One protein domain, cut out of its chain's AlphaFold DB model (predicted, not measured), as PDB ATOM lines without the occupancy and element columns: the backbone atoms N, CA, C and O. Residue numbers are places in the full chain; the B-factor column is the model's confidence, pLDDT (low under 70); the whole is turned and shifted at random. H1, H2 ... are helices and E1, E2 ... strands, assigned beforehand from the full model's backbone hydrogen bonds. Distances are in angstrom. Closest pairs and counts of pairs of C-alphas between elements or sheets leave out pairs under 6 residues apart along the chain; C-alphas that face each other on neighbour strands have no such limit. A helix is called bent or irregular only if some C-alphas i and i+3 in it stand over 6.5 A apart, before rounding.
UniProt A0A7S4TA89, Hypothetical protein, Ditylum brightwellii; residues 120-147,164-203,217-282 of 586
ATOM      1  N   LEU A 120       2.283   9.867 -49.980       92.88
ATOM      2  CA  LEU A 120       2.209   9.830 -48.526       92.88
ATOM      3  C   LEU A 120       2.248   8.400 -47.975       92.88
ATOM      4  O   LEU A 120       2.877   8.164 -46.944       92.88
ATOM      5  N   ARG A 121       1.588   7.435 -48.631       92.00
ATOM      6  CA  ARG A 121       1.620   6.038 -48.178       92.00
ATOM      7  C   ARG A 121       3.015   5.443 -48.320       92.00
ATOM      8  O   ARG A 121       3.460   4.772 -47.398       92.00
ATOM      9  N   GLN A 122       3.710   5.742 -49.415       92.12
ATOM     10  CA  GLN A 122       5.097   5.317 -49.630       92.12
ATOM     11  C   GLN A 122       6.025   5.867 -48.538       92.12
ATOM     12  O   GLN A 122       6.766   5.106 -47.922       92.12
ATOM     13  N   LEU A 123       5.927   7.168 -48.232       92.56
ATOM     14  CA  LEU A 123       6.721   7.793 -47.169       92.56
ATOM     15  C   LEU A 123       6.403   7.199 -45.793       92.56
ATOM     16  O   LEU A 123       7.320   6.876 -45.041       92.56
ATOM     17  N   LYS A 124       5.119   6.994 -45.470       93.25
ATOM     18  CA  LYS A 124       4.703   6.369 -44.204       93.25
ATOM     19  C   LYS A 124       5.223   4.944 -44.065       93.25
ATOM     20  O   LYS A 124       5.734   4.599 -43.006       93.25
ATOM     21  N   ASP A 125       5.130   4.142 -45.121       92.38
ATOM     22  CA  ASP A 125       5.644   2.774 -45.114       92.38
ATOM     23  C   ASP A 125       7.173   2.768 -44.943       92.38
ATOM     24  O   ASP A 125       7.684   1.994 -44.140       92.38
ATOM     25  N   ARG A 126       7.910   3.673 -45.608       90.62
ATOM     26  CA  ARG A 126       9.369   3.825 -45.430       90.62
ATOM     27  C   ARG A 126       9.732   4.197 -43.995       90.62
ATOM     28  O   ARG A 126      10.633   3.596 -43.411       90.62
ATOM     29  N   MET A 127       9.024   5.174 -43.428       91.50
ATOM     30  CA  MET A 127       9.212   5.591 -42.041       91.50
ATOM     31  C   MET A 127       8.984   4.425 -41.083       91.50
ATOM     32  O   MET A 127       9.809   4.143 -40.219       91.50
ATOM     33  N   TRP A 128       7.864   3.732 -41.271       93.38
ATOM     34  CA  TRP A 128       7.478   2.602 -40.449       93.38
ATOM     35  C   TRP A 128       8.520   1.485 -40.504       93.38
ATOM     36  O   TRP A 128       8.949   1.010 -39.457       93.38
ATOM     37  N   VAL A 129       8.974   1.119 -41.707       91.25
ATOM     38  CA  VAL A 129       9.997   0.088 -41.924       91.25
ATOM     39  C   VAL A 129      11.278   0.426 -41.169       91.25
ATOM     40  O   VAL A 129      11.822  -0.424 -40.466       91.25
ATOM     41  N   ARG A 130      11.752   1.670 -41.283       89.50
ATOM     42  CA  ARG A 130      12.968   2.113 -40.599       89.50
ATOM     43  C   ARG A 130      12.836   1.987 -39.086       89.50
ATOM     44  O   ARG A 130      13.730   1.453 -38.444       89.50
ATOM     45  N   GLU A 131      11.724   2.437 -38.517       91.06
ATOM     46  CA  GLU A 131      11.524   2.330 -37.071       91.06
ATOM     47  C   GLU A 131      11.312   0.894 -36.605       91.06
ATOM     48  O   GLU A 131      11.789   0.546 -35.535       91.06
ATOM     49  N   ALA A 132      10.628   0.060 -37.392       92.25
ATOM     50  CA  ALA A 132      10.458  -1.352 -37.079       92.25
ATOM     51  C   ALA A 132      11.816  -2.066 -37.025       92.25
ATOM     52  O   ALA A 132      12.047  -2.872 -36.129       92.25
ATOM     53  N   ILE A 133      12.734  -1.729 -37.936       90.81
ATOM     54  CA  ILE A 133      14.106  -2.247 -37.917       90.81
ATOM     55  C   ILE A 133      14.873  -1.728 -36.695       90.81
ATOM     56  O   ILE A 133      15.581  -2.510 -36.074       90.81
ATOM     57  N   GLU A 134      14.731  -0.455 -36.320       91.31
ATOM     58  CA  GLU A 134      15.381   0.096 -35.115       91.31
ATOM     59  C   GLU A 134      14.822  -0.504 -33.808       91.31
ATOM     60  O   GLU A 134      15.575  -0.805 -32.883       91.31
ATOM     61  N   ASP A 135      13.508  -0.734 -33.725       93.44
ATOM     62  CA  ASP A 135      12.875  -1.424 -32.591       93.44
ATOM     63  C   ASP A 135      13.372  -2.880 -32.493       93.44
ATOM     64  O   ASP A 135      13.651  -3.389 -31.402       93.44
ATOM     65  N   LEU A 136      13.532  -3.540 -33.644       93.62
ATOM     66  CA  LEU A 136      14.046  -4.900 -33.748       93.62
ATOM     67  C   LEU A 136      15.525  -4.993 -33.354       93.62
ATOM     68  O   LEU A 136      15.878  -5.854 -32.552       93.62
ATOM     69  N   THR A 137      16.385  -4.098 -33.848       92.12
ATOM     70  CA  THR A 137      17.815  -4.081 -33.489       92.12
ATOM     71  C   THR A 137      18.019  -3.756 -32.012       92.12
ATOM     72  O   THR A 137      18.869  -4.370 -31.369       92.12
ATOM     73  N   ALA A 138      17.226  -2.840 -31.445       92.75
ATOM     74  CA  ALA A 138      17.246  -2.549 -30.013       92.75
ATOM     75  C   ALA A 138      16.846  -3.778 -29.179       92.75
ATOM     76  O   ALA A 138      17.482  -4.073 -28.164       92.75
ATOM     77  N   SER A 139      15.833  -4.518 -29.634       94.69
ATOM     78  CA  SER A 139      15.367  -5.749 -28.990       94.69
ATOM     79  C   SER A 139      16.397  -6.874 -29.068       94.69
ATOM     80  O   SER A 139      16.692  -7.513 -28.062       94.69
ATOM     81  N   GLU A 140      17.016  -7.076 -30.230       93.31
ATOM     82  CA  GLU A 140      18.084  -8.064 -30.411       93.31
ATOM     83  C   GLU A 140      19.299  -7.743 -29.540       93.31
ATOM     84  O   GLU A 140      19.831  -8.621 -28.859       93.31
ATOM     85  N   PHE A 141      19.697  -6.470 -29.489       93.25
ATOM     86  CA  PHE A 141      20.779  -6.021 -28.620       93.25
ATOM     87  C   PHE A 141      20.460  -6.275 -27.141       93.25
ATOM     88  O   PHE A 141      21.304  -6.794 -26.412       93.25
ATOM     89  N   ALA A 142      19.229  -5.986 -26.705       92.19
ATOM     90  CA  ALA A 142      18.772  -6.277 -25.349       92.19
ATOM     91  C   ALA A 142      18.840  -7.774 -25.011       92.19
ATOM     92  O   ALA A 142      19.332  -8.134 -23.942       92.19
ATOM     93  N   THR A 143      18.394  -8.644 -25.924       91.44
ATOM     94  CA  THR A 143      18.475 -10.103 -25.731       91.44
ATOM     95  C   THR A 143      19.921 -10.593 -25.691       91.44
ATOM     96  O   THR A 143      20.282 -11.351 -24.797       91.44
ATOM     97  N   SER A 144      20.787 -10.069 -26.565       91.38
ATOM     98  CA  SER A 144      22.207 -10.423 -26.586       91.38
ATOM     99  C   SER A 144      22.939 -10.001 -25.308       91.38
ATOM    100  O   SER A 144      23.870 -10.693 -24.892       91.38
ATOM    101  N   LEU A 145      22.544  -8.888 -24.680       88.81
ATOM    102  CA  LEU A 145      23.093  -8.466 -23.389       88.81
ATOM    103  C   LEU A 145      22.678  -9.398 -22.242       88.81
ATOM    104  O   LEU A 145      23.484  -9.625 -21.338       88.81
ATOM    105  N   ASP A 146      21.449  -9.926 -22.265       87.44
ATOM    106  CA  ASP A 146      20.963 -10.886 -21.262       87.44
ATOM    107  C   ASP A 146      21.669 -12.246 -21.429       87.44
ATOM    108  O   ASP A 146      22.126 -12.813 -20.439       87.44
ATOM    109  N   ASP A 147      21.879 -12.700 -22.674       86.56
ATOM    110  CA  ASP A 147      22.616 -13.937 -22.991       86.56
ATOM    111  C   ASP A 147      24.105 -13.862 -22.607       86.56
ATOM    112  O   ASP A 147      24.699 -14.846 -22.159       86.56
ATOM    113  N   PHE A 164      12.389  -4.517 -20.865       91.56
ATOM    114  CA  PHE A 164      11.950  -5.571 -21.786       91.56
ATOM    115  C   PHE A 164      10.452  -5.480 -22.112       91.56
ATOM    116  O   PHE A 164      10.060  -5.834 -23.221       91.56
ATOM    117  N   GLU A 165       9.634  -4.972 -21.185       91.44
ATOM    118  CA  GLU A 165       8.184  -4.820 -21.367       91.44
ATOM    119  C   GLU A 165       7.881  -3.773 -22.442       91.44
ATOM    120  O   GLU A 165       7.120  -4.035 -23.370       91.44
ATOM    121  N   ASN A 166       8.558  -2.623 -22.389       94.38
ATOM    122  CA  ASN A 166       8.421  -1.574 -23.400       94.38
ATOM    123  C   ASN A 166       8.901  -2.030 -24.791       94.38
ATOM    124  O   ASN A 166       8.297  -1.693 -25.808       94.38
ATOM    125  N   LEU A 167       9.984  -2.814 -24.864       94.25
ATOM    126  CA  LEU A 167      10.439  -3.390 -26.137       94.25
ATOM    127  C   LEU A 167       9.420  -4.388 -26.696       94.25
ATOM    128  O   LEU A 167       9.116  -4.339 -27.886       94.25
ATOM    129  N   LEU A 168       8.853  -5.237 -25.837       93.69
ATOM    130  CA  LEU A 168       7.826  -6.197 -26.224       93.69
ATOM    131  C   LEU A 168       6.564  -5.495 -26.748       93.69
ATOM    132  O   LEU A 168       6.093  -5.834 -27.830       93.69
ATOM    133  N   GLU A 169       6.080  -4.460 -26.052       94.56
ATOM    134  CA  GLU A 169       4.920  -3.662 -26.478       94.56
ATOM    135  C   GLU A 169       5.154  -3.006 -27.849       94.56
ATOM    136  O   GLU A 169       4.270  -2.996 -28.709       94.56
ATOM    137  N   LYS A 170       6.365  -2.491 -28.094       95.31
ATOM    138  CA  LYS A 170       6.726  -1.931 -29.403       95.31
ATOM    139  C   LYS A 170       6.692  -2.986 -30.503       95.31
ATOM    140  O   LYS A 170       6.122  -2.706 -31.557       95.31
ATOM    141  N   LEU A 171       7.280  -4.167 -30.283       94.56
ATOM    142  CA  LEU A 171       7.260  -5.252 -31.271       94.56
ATOM    143  C   LEU A 171       5.830  -5.725 -31.553       94.56
ATOM    144  O   LEU A 171       5.472  -5.884 -32.720       94.56
ATOM    145  N   ASP A 172       5.004  -5.861 -30.515       93.62
ATOM    146  CA  ASP A 172       3.597  -6.246 -30.652       93.62
ATOM    147  C   ASP A 172       2.832  -5.215 -31.490       93.62
ATOM    148  O   ASP A 172       2.157  -5.581 -32.455       93.62
ATOM    149  N   ARG A 173       3.059  -3.916 -31.253       95.00
ATOM    150  CA  ARG A 173       2.486  -2.855 -32.094       95.00
ATOM    151  C   ARG A 173       2.936  -2.956 -33.555       95.00
ATOM    152  O   ARG A 173       2.128  -2.740 -34.456       95.00
ATOM    153  N   ARG A 174       4.205  -3.295 -33.828       94.88
ATOM    154  CA  ARG A 174       4.692  -3.485 -35.211       94.88
ATOM    155  C   ARG A 174       4.027  -4.682 -35.888       94.88
ATOM    156  O   ARG A 174       3.661  -4.584 -37.058       94.88
ATOM    157  N   VAL A 175       3.843  -5.786 -35.170       93.38
ATOM    158  CA  VAL A 175       3.132  -6.966 -35.682       93.38
ATOM    159  C   VAL A 175       1.686  -6.610 -36.032       93.38
ATOM    160  O   VAL A 175       1.234  -6.930 -37.134       93.38
ATOM    161  N   GLU A 176       0.989  -5.898 -35.144       92.56
ATOM    162  CA  GLU A 176      -0.387  -5.440 -35.367       92.56
ATOM    163  C   GLU A 176      -0.505  -4.472 -36.556       92.56
ATOM    164  O   GLU A 176      -1.437  -4.574 -37.349       92.56
ATOM    165  N   GLU A 177       0.448  -3.550 -36.721       93.62
ATOM    166  CA  GLU A 177       0.468  -2.590 -37.834       93.62
ATOM    167  C   GLU A 177       0.788  -3.257 -39.193       93.62
ATOM    168  O   GLU A 177       0.369  -2.760 -40.248       93.62
ATOM    169  N   MET A 178       1.532  -4.371 -39.193       91.38
ATOM    170  CA  MET A 178       1.918  -5.108 -40.404       91.38
ATOM    171  C   MET A 178       0.867  -6.143 -40.837       91.38
ATOM    172  O   MET A 178       0.661  -6.333 -42.041       91.38
ATOM    173  N   CYS A 179       0.222  -6.814 -39.882       89.69
ATOM    174  CA  CYS A 179      -0.631  -7.978 -40.124       89.69
ATOM    175  C   CYS A 179      -2.125  -7.654 -40.034       89.69
ATOM    176  O   CYS A 179      -2.541  -6.617 -39.525       89.69
ATOM    177  N   VAL A 180      -2.961  -8.575 -40.516       83.94
ATOM    178  CA  VAL A 180      -4.409  -8.538 -40.277       83.94
ATOM    179  C   VAL A 180      -4.743  -9.557 -39.191       83.94
ATOM    180  O   VAL A 180      -4.347 -10.718 -39.287       83.94
ATOM    181  N   GLU A 181      -5.482  -9.125 -38.166       82.00
ATOM    182  CA  GLU A 181      -5.971 -10.020 -37.116       82.00
ATOM    183  C   GLU A 181      -7.033 -10.967 -37.695       82.00
ATOM    184  O   GLU A 181      -8.142 -10.566 -38.066       82.00
ATOM    185  N   ALA A 182      -6.691 -12.249 -37.766       75.75
ATOM    186  CA  ALA A 182      -7.584 -13.322 -38.149       75.75
ATOM    187  C   ALA A 182      -8.185 -13.967 -36.897       75.75
ATOM    188  O   ALA A 182      -7.486 -14.547 -36.062       75.75
ATOM    189  N   LYS A 183      -9.516 -13.909 -36.769       76.00
ATOM    190  CA  LYS A 183     -10.221 -14.709 -35.761       76.00
ATOM    191  C   LYS A 183     -10.304 -16.144 -36.263       76.00
ATOM    192  O   LYS A 183     -11.027 -16.409 -37.223       76.00
ATOM    193  N   LEU A 184      -9.619 -17.055 -35.569       65.38
ATOM    194  CA  LEU A 184      -9.446 -18.471 -35.936       65.38
ATOM    195  C   LEU A 184     -10.759 -19.242 -36.209       65.38
ATOM    196  O   LEU A 184     -10.722 -20.323 -36.776       65.38
ATOM    197  N   GLY A 185     -11.922 -18.709 -35.812       66.62
ATOM    198  CA  GLY A 185     -13.236 -19.331 -36.019       66.62
ATOM    199  C   GLY A 185     -14.094 -18.745 -37.148       66.62
ATOM    200  O   GLY A 185     -15.262 -19.112 -37.239       66.62
ATOM    201  N   LYS A 186     -13.588 -17.794 -37.948       67.19
ATOM    202  CA  LYS A 186     -14.382 -17.103 -38.990       67.19
ATOM    203  C   LYS A 186     -13.776 -17.109 -40.394       67.19
ATOM    204  O   LYS A 186     -14.393 -16.536 -41.286       67.19
ATOM    205  N   MET A 187     -12.594 -17.683 -40.587       64.31
ATOM    206  CA  MET A 187     -11.961 -17.722 -41.907       64.31
ATOM    207  C   MET A 187     -12.232 -19.052 -42.599       64.31
ATOM    208  O   MET A 187     -12.158 -20.105 -41.969       64.31
ATOM    209  N   ASP A 188     -12.558 -18.980 -43.887       72.94
ATOM    210  CA  ASP A 188     -12.737 -20.149 -44.738       72.94
ATOM    211  C   ASP A 188     -11.388 -20.867 -44.906       72.94
ATOM    212  O   ASP A 188     -10.371 -20.232 -45.184       72.94
ATOM    213  N   GLU A 189     -11.370 -22.200 -44.788       71.94
ATOM    214  CA  GLU A 189     -10.149 -23.030 -44.879       71.94
ATOM    215  C   GLU A 189      -9.341 -22.784 -46.170       71.94
ATOM    216  O   GLU A 189      -8.122 -22.933 -46.182       71.94
ATOM    217  N   LYS A 190     -10.003 -22.324 -47.238       75.38
ATOM    218  CA  LYS A 190      -9.380 -21.977 -48.525       75.38
ATOM    219  C   LYS A 190      -8.508 -20.719 -48.483       75.38
ATOM    220  O   LYS A 190      -7.617 -20.591 -49.313       75.38
ATOM    221  N   GLU A 191      -8.755 -19.781 -47.567       68.81
ATOM    222  CA  GLU A 191      -7.913 -18.579 -47.422       68.81
ATOM    223  C   GLU A 191      -6.652 -18.837 -46.583       68.81
ATOM    224  O   GLU A 191      -5.709 -18.045 -46.651       68.81
ATOM    225  N   MET A 192      -6.622 -19.934 -45.815       66.56
ATOM    226  CA  MET A 192      -5.468 -20.330 -44.996       66.56
ATOM    227  C   MET A 192      -4.456 -21.210 -45.736       66.56
ATOM    228  O   MET A 192      -3.345 -21.403 -45.243       66.56
ATOM    229  N   GLU A 193      -4.810 -21.756 -46.900       73.44
ATOM    230  CA  GLU A 193      -3.944 -22.687 -47.621       73.44
ATOM    231  C   GLU A 193      -2.684 -21.955 -48.131       73.44
ATOM    232  O   GLU A 193      -2.732 -21.170 -49.077       73.44
ATOM    233  N   GLY A 194      -1.555 -22.176 -47.447       72.62
ATOM    234  CA  GLY A 194      -0.248 -21.599 -47.780       72.62
ATOM    235  C   GLY A 194       0.154 -20.331 -47.018       72.62
ATOM    236  O   GLY A 194       1.191 -19.765 -47.347       72.62
ATOM    237  N   LYS A 195      -0.613 -19.876 -46.014       76.75
ATOM    238  CA  LYS A 195      -0.240 -18.709 -45.188       76.75
ATOM    239  C   LYS A 195       0.134 -19.119 -43.770       76.75
ATOM    240  O   LYS A 195      -0.619 -19.811 -43.086       76.75
ATOM    241  N   SER A 196       1.298 -18.662 -43.328       81.00
ATOM    242  CA  SER A 196       1.799 -18.832 -41.968       81.00
ATOM    243  C   SER A 196       0.938 -18.018 -40.986       81.00
ATOM    244  O   SER A 196       0.782 -16.801 -41.097       81.00
ATOM    245  N   CYS A 197       0.307 -18.713 -40.038       83.00
ATOM    246  CA  CYS A 197      -0.456 -18.104 -38.953       83.00
ATOM    247  C   CYS A 197       0.433 -17.994 -37.715       83.00
ATOM    248  O   CYS A 197       0.816 -19.012 -37.136       83.00
ATOM    249  N   TYR A 198       0.722 -16.768 -37.282       83.25
ATOM    250  CA  TYR A 198       1.513 -16.528 -36.078       83.25
ATOM    251  C   TYR A 198       0.585 -16.247 -34.899       83.25
ATOM    252  O   TYR A 198      -0.216 -15.311 -34.931       83.25
ATOM    253  N   THR A 199       0.672 -17.063 -33.849       81.44
ATOM    254  CA  THR A 199      -0.109 -16.864 -32.623       81.44
ATOM    255  C   THR A 199       0.706 -16.096 -31.593       81.44
ATOM    256  O   THR A 199       1.755 -16.576 -31.165       81.44
ATOM    257  N   LEU A 200       0.199 -14.944 -31.150       78.56
ATOM    258  CA  LEU A 200       0.722 -14.284 -29.955       78.56
ATOM    259  C   LEU A 200       0.124 -14.990 -28.740       78.56
ATOM    260  O   LEU A 200      -1.082 -14.920 -28.493       78.56
ATOM    261  N   GLU A 201       0.955 -15.724 -28.008       72.25
ATOM    262  CA  GLU A 201       0.580 -16.161 -26.670       72.25
ATOM    263  C   GLU A 201       0.611 -14.917 -25.776       72.25
ATOM    264  O   GLU A 201       1.681 -14.387 -25.477       72.25
ATOM    265  N   ASP A 202      -0.572 -14.402 -25.429       63.59
ATOM    266  CA  ASP A 202      -0.709 -13.471 -24.312       63.59
ATOM    267  C   ASP A 202      -0.324 -14.255 -23.062       63.59
ATOM    268  O   ASP A 202      -0.977 -15.252 -22.723       63.59
ATOM    269  N   GLU A 203       0.755 -13.836 -22.397       57.19
ATOM    270  CA  GLU A 203       1.100 -14.398 -21.102       57.19
ATOM    271  C   GLU A 203      -0.099 -14.191 -20.184       57.19
ATOM    272  O   GLU A 203      -0.512 -13.080 -19.845       57.19
ATOM    273  N   ARG A 217      -7.351 -17.317 -29.277       72.94
ATOM    274  CA  ARG A 217      -5.991 -17.186 -29.808       72.94
ATOM    275  C   ARG A 217      -6.057 -16.296 -31.044       72.94
ATOM    276  O   ARG A 217      -6.656 -16.685 -32.050       72.94
ATOM    277  N   LYS A 218      -5.469 -15.103 -30.954       83.69
ATOM    278  CA  LYS A 218      -5.327 -14.195 -32.090       83.69
ATOM    279  C   LYS A 218      -4.291 -14.775 -33.043       83.69
ATOM    280  O   LYS A 218      -3.187 -15.119 -32.625       83.69
ATOM    281  N   CYS A 219      -4.673 -14.910 -34.304       85.81
ATOM    282  CA  CYS A 219      -3.776 -15.301 -35.377       85.81
ATOM    283  C   CYS A 219      -3.444 -14.063 -36.204       85.81
ATOM    284  O   CYS A 219      -4.349 -13.363 -36.658       85.81
ATOM    285  N   PHE A 220      -2.159 -13.801 -36.404       87.12
ATOM    286  CA  PHE A 220      -1.680 -12.732 -37.268       87.12
ATOM    287  C   PHE A 220      -1.239 -13.341 -38.588       87.12
ATOM    288  O   PHE A 220      -0.403 -14.245 -38.609       87.12
ATOM    289  N   MET A 221      -1.829 -12.856 -39.678       88.19
ATOM    290  CA  MET A 221      -1.468 -13.270 -41.030       88.19
ATOM    291  C   MET A 221      -1.151 -12.050 -41.882       88.19
ATOM    292  O   MET A 221      -1.823 -11.011 -41.806       88.19
ATOM    293  N   LEU A 222      -0.146 -12.201 -42.739       89.56
ATOM    294  CA  LEU A 222       0.140 -11.237 -43.787       89.56
ATOM    295  C   LEU A 222      -0.915 -11.335 -44.887       89.56
ATOM    296  O   LEU A 222      -1.280 -12.412 -45.363       89.56
ATOM    297  N   LYS A 223      -1.411 -10.170 -45.298       88.31
ATOM    298  CA  LYS A 223      -2.306 -10.037 -46.441       88.31
ATOM    299  C   LYS A 223      -1.633  -9.184 -47.509       88.31
ATOM    300  O   LYS A 223      -1.104  -8.105 -47.218       88.31
ATOM    301  N   ASP A 224      -1.681  -9.671 -48.742       86.56
ATOM    302  CA  ASP A 224      -1.063  -9.023 -49.896       86.56
ATOM    303  C   ASP A 224      -1.619  -7.612 -50.086       86.56
ATOM    304  O   ASP A 224      -2.834  -7.418 -50.154       86.56
ATOM    305  N   GLY A 225      -0.731  -6.617 -50.140       84.75
ATOM    306  CA  GLY A 225      -1.111  -5.209 -50.313       84.75
ATOM    307  C   GLY A 225      -1.818  -4.559 -49.114       84.75
ATOM    308  O   GLY A 225      -2.333  -3.451 -49.243       84.75
ATOM    309  N   TYR A 226      -1.863  -5.217 -47.951       88.69
ATOM    310  CA  TYR A 226      -2.436  -4.670 -46.716       88.69
ATOM    311  C   TYR A 226      -1.381  -4.549 -45.623       88.69
ATOM    312  O   TYR A 226      -0.472  -5.365 -45.560       88.69
ATOM    313  N   GLY A 227      -1.549  -3.573 -44.728       89.44
ATOM    314  CA  GLY A 227      -0.638  -3.327 -43.604       89.44
ATOM    315  C   GLY A 227       0.542  -2.419 -43.957       89.44
ATOM    316  O   GLY A 227       0.726  -2.015 -45.113       89.44
ATOM    317  N   MET A 228       1.307  -2.031 -42.940       91.38
ATOM    318  CA  MET A 228       2.510  -1.217 -43.121       91.38
ATOM    319  C   MET A 228       3.621  -2.009 -43.823       91.38
ATOM    320  O   MET A 228       3.701  -3.236 -43.725       91.38
ATOM    321  N   GLY A 229       4.441  -1.294 -44.593       86.69
ATOM    322  CA  GLY A 229       5.519  -1.871 -45.400       86.69
ATOM    323  C   GLY A 229       5.058  -2.549 -46.695       86.69
ATOM    324  O   GLY A 229       5.903  -3.012 -47.450       86.69
ATOM    325  N   SER A 230       3.753  -2.585 -46.989       89.69
ATOM    326  CA  SER A 230       3.200  -3.224 -48.195       89.69
ATOM    327  C   SER A 230       3.596  -2.541 -49.500       89.69
ATOM    328  O   SER A 230       3.635  -3.197 -50.535       89.69
ATOM    329  N   VAL A 231       3.890  -1.241 -49.462       88.31
ATOM    330  CA  VAL A 231       4.278  -0.485 -50.660       88.31
ATOM    331  C   VAL A 231       5.790  -0.501 -50.884       88.31
ATOM    332  O   VAL A 231       6.254  -0.334 -52.007       88.31
ATOM    333  N   VAL A 232       6.565  -0.688 -49.816       87.62
ATOM    334  CA  VAL A 232       8.032  -0.612 -49.850       87.62
ATOM    335  C   VAL A 232       8.669  -1.984 -50.000       87.62
ATOM    336  O   VAL A 232       9.682  -2.098 -50.684       87.62
ATOM    337  N   TYR A 233       8.100  -3.004 -49.360       89.31
ATOM    338  CA  TYR A 233       8.645  -4.352 -49.333       89.31
ATOM    339  C   TYR A 233       7.791  -5.327 -50.126       89.31
ATOM    340  O   TYR A 233       6.559  -5.264 -50.107       89.31
ATOM    341  N   SER A 234       8.470  -6.266 -50.789       90.81
ATOM    342  CA  SER A 234       7.808  -7.427 -51.374       90.81
ATOM    343  C   SER A 234       7.138  -8.255 -50.273       90.81
ATOM    344  O   SER A 234       7.525  -8.196 -49.103       90.81
ATOM    345  N   ASN A 235       6.126  -9.048 -50.625       89.75
ATOM    346  CA  ASN A 235       5.469  -9.913 -49.643       89.75
ATOM    347  C   ASN A 235       6.465 -10.870 -48.963       89.75
ATOM    348  O   ASN A 235       6.361 -11.072 -47.759       89.75
ATOM    349  N   GLU A 236       7.473 -11.353 -49.696       90.44
ATOM    350  CA  GLU A 236       8.562 -12.185 -49.165       90.44
ATOM    351  C   GLU A 236       9.402 -11.431 -48.122       90.44
ATOM    352  O   GLU A 236       9.639 -11.930 -47.025       90.44
ATOM    353  N   GLN A 237       9.796 -10.187 -48.414       90.56
ATOM    354  CA  GLN A 237      10.536  -9.343 -47.467       90.56
ATOM    355  C   GLN A 237       9.712  -9.037 -46.210       90.56
ATOM    356  O   GLN A 237      10.253  -8.968 -45.106       90.56
ATOM    357  N   ARG A 238       8.396  -8.855 -46.362       92.06
ATOM    358  CA  ARG A 238       7.482  -8.627 -45.235       92.06
ATOM    359  C   ARG A 238       7.310  -9.873 -44.382       92.06
ATOM    360  O   ARG A 238       7.323  -9.754 -43.162       92.06
ATOM    361  N   GLU A 239       7.178 -11.041 -45.003       90.69
ATOM    362  CA  GLU A 239       7.116 -12.320 -44.295       90.69
ATOM    363  C   GLU A 239       8.403 -12.578 -43.523       90.69
ATOM    364  O   GLU A 239       8.356 -12.845 -42.325       90.69
ATOM    365  N   ALA A 240       9.556 -12.363 -44.149       91.06
ATOM    366  CA  ALA A 240      10.832 -12.544 -43.479       91.06
ATOM    367  C   ALA A 240      11.037 -11.544 -42.318       91.06
ATOM    368  O   ALA A 240      11.542 -11.907 -41.253       91.06
ATOM    369  N   LEU A 241      10.579 -10.292 -42.470       92.00
ATOM    370  CA  LEU A 241      10.565  -9.318 -41.372       92.00
ATOM    371  C   LEU A 241       9.627  -9.755 -40.236       92.00
ATOM    372  O   LEU A 241       9.986  -9.612 -39.068       92.00
ATOM    373  N   LEU A 242       8.451 -10.299 -40.557       92.19
ATOM    374  CA  LEU A 242       7.501 -10.808 -39.567       92.19
ATOM    375  C   LEU A 242       8.067 -12.003 -38.793       92.19
ATOM    376  O   LEU A 242       7.984 -12.016 -37.566       92.19
ATOM    377  N   VAL A 243       8.689 -12.964 -39.483       91.94
ATOM    378  CA  VAL A 243       9.375 -14.108 -38.860       91.94
ATOM    379  C   VAL A 243      10.416 -13.615 -37.858       91.94
ATOM    380  O   VAL A 243      10.434 -14.058 -36.709       91.94
ATOM    381  N   ARG A 244      11.235 -12.631 -38.251       91.75
ATOM    382  CA  ARG A 244      12.263 -12.058 -37.375       91.75
ATOM    383  C   ARG A 244      11.671 -11.317 -36.177       91.75
ATOM    384  O   ARG A 244      12.161 -11.493 -35.065       91.75
ATOM    385  N   LEU A 245      10.599 -10.544 -36.372       93.81
ATOM    386  CA  LEU A 245       9.871  -9.897 -35.274       93.81
ATOM    387  C   LEU A 245       9.364 -10.933 -34.262       93.81
ATOM    388  O   LEU A 245       9.574 -10.764 -33.063       93.81
ATOM    389  N   MET A 246       8.759 -12.026 -34.735       91.88
ATOM    390  CA  MET A 246       8.230 -13.094 -33.880       91.88
ATOM    391  C   MET A 246       9.335 -13.849 -33.134       91.88
ATOM    392  O   MET A 246       9.202 -14.104 -31.936       91.88
ATOM    393  N   ALA A 247      10.445 -14.161 -33.804       91.88
ATOM    394  CA  ALA A 247      11.591 -14.818 -33.182       91.88
ATOM    395  C   ALA A 247      12.214 -13.941 -32.082       91.88
ATOM    396  O   ALA A 247      12.426 -14.397 -30.957       91.88
ATOM    397  N   THR A 248      12.451 -12.656 -32.367       93.75
ATOM    398  CA  THR A 248      12.996 -11.712 -31.379       93.75
ATOM    399  C   THR A 248      12.028 -11.492 -30.219       93.75
ATOM    400  O   THR A 248      12.451 -11.456 -29.063       93.75
ATOM    401  N   ARG A 249      10.719 -11.439 -30.493       93.00
ATOM    402  CA  ARG A 249       9.677 -11.392 -29.461       93.00
ATOM    403  C   ARG A 249       9.781 -12.576 -28.494       93.00
ATOM    404  O   ARG A 249       9.800 -12.379 -27.282       93.00
ATOM    405  N   GLN A 250       9.888 -13.802 -29.004       91.00
ATOM    406  CA  GLN A 250      10.020 -14.998 -28.163       91.00
ATOM    407  C   GLN A 250      11.310 -14.987 -27.334       91.00
ATOM    408  O   GLN A 250      11.291 -15.369 -26.161       91.00
ATOM    409  N   LYS A 251      12.416 -14.490 -27.905       91.75
ATOM    410  CA  LYS A 251      13.675 -14.297 -27.171       91.75
ATOM    411  C   LYS A 251      13.516 -13.308 -26.013       91.75
ATOM    412  O   LYS A 251      13.999 -13.591 -24.918       91.75
ATOM    413  N   LEU A 252      12.793 -12.200 -26.209       91.19
ATOM    414  CA  LEU A 252      12.494 -11.246 -25.131       91.19
ATOM    415  C   LEU A 252      11.670 -11.890 -24.008       91.19
ATOM    416  O   LEU A 252      12.014 -11.727 -22.838       91.19
ATOM    417  N   ILE A 253      10.635 -12.666 -24.342       89.81
ATOM    418  CA  ILE A 253       9.802 -13.352 -23.336       89.81
ATOM    419  C   ILE A 253      10.646 -14.349 -22.528       89.81
ATOM    420  O   ILE A 253      10.598 -14.370 -21.294       89.81
ATOM    421  N   LYS A 254      11.513 -15.113 -23.204       88.88
ATOM    422  CA  LYS A 254      12.461 -16.020 -22.546       88.88
ATOM    423  C   LYS A 254      13.414 -15.270 -21.605       88.88
ATOM    424  O   LYS A 254      13.624 -15.711 -20.475       88.88
ATOM    425  N   ALA A 255      13.927 -14.109 -22.019       86.81
ATOM    426  CA  ALA A 255      14.784 -13.249 -21.193       86.81
ATOM    427  C   ALA A 255      14.047 -12.668 -19.965       86.81
ATOM    428  O   ALA A 255      14.628 -12.488 -18.885       86.81
ATOM    429  N   MET A 256      12.741 -12.405 -20.074       85.81
ATOM    430  CA  MET A 256      11.896 -12.018 -18.933       85.81
ATOM    431  C   MET A 256      11.693 -13.183 -17.942       85.81
ATOM    432  O   MET A 256      11.542 -12.977 -16.729       85.81
ATOM    433  N   GLY A 257      11.859 -14.421 -18.412       80.38
ATOM    434  CA  GLY A 257      11.710 -15.652 -17.641       80.38
ATOM    435  C   GLY A 257      10.392 -16.376 -17.894       80.38
ATOM    436  O   GLY A 257      10.012 -17.189 -17.053       80.38
ATOM    437  N   GLY A 258       9.717 -16.072 -19.006       70.12
ATOM    438  CA  GLY A 258       8.646 -16.904 -19.538       70.12
ATOM    439  C   GLY A 258       9.222 -18.214 -20.081       70.12
ATOM    440  O   GLY A 258      10.256 -18.225 -20.753       70.12
ATOM    441  N   ASP A 259       8.580 -19.331 -19.753       57.16
ATOM    442  CA  ASP A 259       8.966 -20.661 -20.229       57.16
ATOM    443  C   ASP A 259       8.328 -20.873 -21.613       57.16
ATOM    444  O   ASP A 259       7.173 -21.286 -21.719       57.16
ATOM    445  N   VAL A 260       9.036 -20.481 -22.678       58.78
ATOM    446  CA  VAL A 260       8.532 -20.516 -24.066       58.78
ATOM    447  C   VAL A 260       9.224 -21.620 -24.862       58.78
ATOM    448  O   VAL A 260      10.434 -21.825 -24.745       58.78
ATOM    449  N   ALA A 261       8.451 -22.324 -25.695       57.03
ATOM    450  CA  ALA A 261       8.953 -23.343 -26.613       57.03
ATOM    451  C   ALA A 261       9.994 -22.765 -27.591       57.03
ATOM    452  O   ALA A 261       9.837 -21.666 -28.119       57.03
ATOM    453  N   GLN A 262      11.071 -23.517 -27.819       53.69
ATOM    454  CA  GLN A 262      12.199 -23.129 -28.663       53.69
ATOM    455  C   GLN A 262      11.777 -23.097 -30.144       53.69
ATOM    456  O   GLN A 262      11.253 -24.088 -30.644       53.69
ATOM    457  N   VAL A 263      11.994 -21.969 -30.829       57.81
ATOM    458  CA  VAL A 263      11.851 -21.850 -32.291       57.81
ATOM    459  C   VAL A 263      13.228 -21.981 -32.936       57.81
ATOM    460  O   VAL A 263      14.205 -21.430 -32.424       57.81
ATOM    461  N   ASP A 264      13.303 -22.753 -34.021       56.38
ATOM    462  CA  ASP A 264      14.543 -23.099 -34.718       56.38
ATOM    463  C   ASP A 264      15.208 -21.847 -35.334       56.38
ATOM    464  O   ASP A 264      14.593 -21.094 -36.084       56.38
ATOM    465  N   GLU A 265      16.478 -21.596 -34.992       56.59
ATOM    466  CA  GLU A 265      17.202 -20.348 -35.311       56.59
ATOM    467  C   GLU A 265      17.790 -20.284 -36.733       56.59
ATOM    468  O   GLU A 265      18.363 -19.260 -37.121       56.59
ATOM    469  N   ASP A 266      17.684 -21.355 -37.522       56.50
ATOM    470  CA  ASP A 266      18.432 -21.477 -38.776       56.50
ATOM    471  C   ASP A 266      17.894 -20.603 -39.929       56.50
ATOM    472  O   ASP A 266      18.653 -20.298 -40.848       56.50
ATOM    473  N   GLU A 267      16.661 -20.087 -39.853       56.53
ATOM    474  CA  GLU A 267      16.059 -19.238 -40.904       56.53
ATOM    475  C   GLU A 267      16.426 -17.738 -40.808       56.53
ATOM    476  O   GLU A 267      16.199 -16.969 -41.740       56.53
ATOM    477  N   ALA A 268      17.041 -17.275 -39.712       53.41
ATOM    478  CA  ALA A 268      17.305 -15.843 -39.503       53.41
ATOM    479  C   ALA A 268      18.529 -15.289 -40.273       53.41
ATOM    480  O   ALA A 268      18.721 -14.071 -40.337       53.41
ATOM    481  N   LYS A 269      19.376 -16.156 -40.850       53.47
ATOM    482  CA  LYS A 269      20.648 -15.768 -41.501       53.47
ATOM    483  C   LYS A 269      20.476 -15.162 -42.900       53.47
ATOM    484  O   LYS A 269      21.331 -14.379 -43.313       53.47
ATOM    485  N   ASP A 270      19.364 -15.427 -43.582       56.25
ATOM    486  CA  ASP A 270      19.107 -14.934 -44.947       56.25
ATOM    487  C   ASP A 270      18.724 -13.436 -44.992       56.25
ATOM    488  O   ASP A 270      18.697 -12.799 -46.042       56.25
ATOM    489  N   LEU A 271      18.497 -12.811 -43.834       50.66
ATOM    490  CA  LEU A 271      17.978 -11.443 -43.725       50.66
ATOM    491  C   LEU A 271      19.049 -10.342 -43.761       50.66
ATOM    492  O   LEU A 271      18.748  -9.210 -44.147       50.66
ATOM    493  N   GLU A 272      20.305 -10.647 -43.418       57.66
ATOM    494  CA  GLU A 272      21.410  -9.694 -43.619       57.66
ATOM    495  C   GLU A 272      21.665  -9.485 -45.125       57.66
ATOM    496  O   GLU A 272      22.002  -8.381 -45.546       57.66
ATOM    497  N   GLN A 273      21.378 -10.497 -45.960       59.00
ATOM    498  CA  GLN A 273      21.377 -10.345 -47.418       59.00
ATOM    499  C   GLN A 273      20.278  -9.398 -47.905       59.00
ATOM    500  O   GLN A 273      20.529  -8.638 -48.830       59.00
ATOM    501  N   ILE A 274      19.104  -9.354 -47.264       55.62
ATOM    502  CA  ILE A 274      18.047  -8.382 -47.605       55.62
ATOM    503  C   ILE A 274      18.467  -6.955 -47.226       55.62
ATOM    504  O   ILE A 274      18.211  -6.014 -47.977       55.62
ATOM    505  N   ARG A 275      19.179  -6.776 -46.103       55.78
ATOM    506  CA  ARG A 275      19.770  -5.476 -45.735       55.78
ATOM    507  C   ARG A 275      20.792  -5.004 -46.775       55.78
ATOM    508  O   ARG A 275      20.811  -3.817 -47.091       55.78
ATOM    509  N   VAL A 276      21.607  -5.920 -47.300       59.19
ATOM    510  CA  VAL A 276      22.588  -5.650 -48.365       59.19
ATOM    511  C   VAL A 276      21.899  -5.405 -49.715       59.19
ATOM    512  O   VAL A 276      22.222  -4.435 -50.386       59.19
ATOM    513  N   GLN A 277      20.871  -6.173 -50.079       52.62
ATOM    514  CA  GLN A 277      20.099  -5.964 -51.314       52.62
ATOM    515  C   GLN A 277      19.380  -4.604 -51.332       52.62
ATOM    516  O   GLN A 277      19.357  -3.931 -52.358       52.62
ATOM    517  N   LEU A 278      18.864  -4.145 -50.185       53.22
ATOM    518  CA  LEU A 278      18.310  -2.792 -50.042       53.22
ATOM    519  C   LEU A 278      19.381  -1.692 -50.144       53.22
ATOM    520  O   LEU A 278      19.052  -0.562 -50.505       53.22
ATOM    521  N   GLN A 279      20.643  -1.995 -49.818       54.53
ATOM    522  CA  GLN A 279      21.772  -1.080 -50.020       54.53
ATOM    523  C   GLN A 279      22.193  -1.023 -51.494       54.53
ATOM    524  O   GLN A 279      22.429   0.076 -51.999       54.53
ATOM    525  N   ASP A 280      22.220  -2.162 -52.186       48.22
ATOM    526  CA  ASP A 280      22.658  -2.261 -53.584       48.22
ATOM    527  C   ASP A 280      21.638  -1.650 -54.562       48.22
ATOM    528  O   ASP A 280      22.026  -0.887 -55.445       48.22
ATOM    529  N   GLU A 281      20.325  -1.829 -54.352       50.66
ATOM    530  CA  GLU A 281      19.295  -1.183 -55.194       50.66
ATOM    531  C   GLU A 281      19.288   0.360 -55.093       50.66
ATOM    532  O   GLU A 281      18.796   1.057 -55.990       50.66
ATOM    533  N   LEU A 282      19.829   0.913 -54.000       49.00
ATOM    534  CA  LEU A 282      20.005   2.355 -53.800       49.00
ATOM    535  C   LEU A 282      21.363   2.854 -54.323       49.00
ATOM    536  O   LEU A 282      21.446   3.994 -54.789       49.00
TER     537      LEU A 282
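What this domain is: This is residues 120 to 147, 164 to 203 and 217 to 282 of the 586 residues of the protein "Hypothetical protein" of Ditylum brightwellii (UniProt A0A7S4TA89). A small antiparallel sheet of two strands, E1 and E2, sits at one side of an up-and-down bundle of three helices, H1, H2 and H4. Beyond the sheet, residues 186 to 191 stick out, of which 189 to 191 belong to the short helix H3, while H5 runs at a slant past H4 on another side of the bundle. The printed part has 134 residues, with five named helices and two named strands in the order H1, H2, E1, H3, E2, H4, H5, and its class is mostly helix. It is compact, with a radius of gyration of the C-alphas of 15.1 A and spans of 42 by 38 by 28 A.

How they stand to each other: E1, residues 180 to 183, and E2, residues 218 to 221, are antiparallel neighbours; N 182 and O 219 are within hydrogen-bond range at 2.8 A, as are N 180 and O 221 at 3.0 A. Residues 198 to 199 pair antiparallel with residues 219 to 220 of E2. H2, residues 164 to 178, comes nearest to E2 at the C-alphas of Glu 176 and Phe 220, 7.6 A apart. H4, residues 235 to 256, touches H2 at a shallow tilt of 21 degrees, opposite ways; their closest C-alphas, those of Leu 168 and Arg 249, are 6.4 A apart. H1, residues 120 to 147, touches H2 with residues 132 to 142 alone, opposite ways at a shallow tilt of 32 degrees, only just short of steep; the closest C-alphas are those of Ser 139 and Leu 167, 6.2 A apart. H1 touches H4 with residues 136 to 146 alone, the same way at 34 degrees, a shallow tilt only just short of steep; the closest C-alphas are those of Thr 143 and Leu 252, 6.1 A apart. H5, residues 265 to 282, only just touches H4, with 3 pairs of C-alphas within 8 A, the closest being Arg 244 and Ala 268 at 6.7 A; the tilt is steep, 49 degrees, opposite ways. H3, residues 189 to 192, touches no helix. Every O i to N i+4 pair is within hydrogen-bond range in H1, H2 and H4; in H5 7 of 14 are, and H3 is too short for such a pair.

Where its parts are: H1 begins at C-alpha 120 (2.209, 9.830, -48.526) and is 40.4 A long; H4 is 31.4 A and H2 21.2 A. E1 begins at C-alpha 180 (-4.409, -8.538, -40.277). H5, 29.4 A, ends at C-alpha 282 (20.005, 2.355, -53.800) and is only just irregular: C-alphas 266 and 269 are 6.7 A apart.

The domain as a whole: The two C-alphas farthest apart, those of Gly 185 and Leu 282, are 43.5 A apart. Residues 148 to 163 and 204 to 216 are not printed; the C-alpha gaps are 13.6 A and 11.6 A. The link from E2 to H4, residues 222 to 234, is long. Mean pLDDT of the printed part is 81.1; 32 residues are under 70, among them 259 to 282.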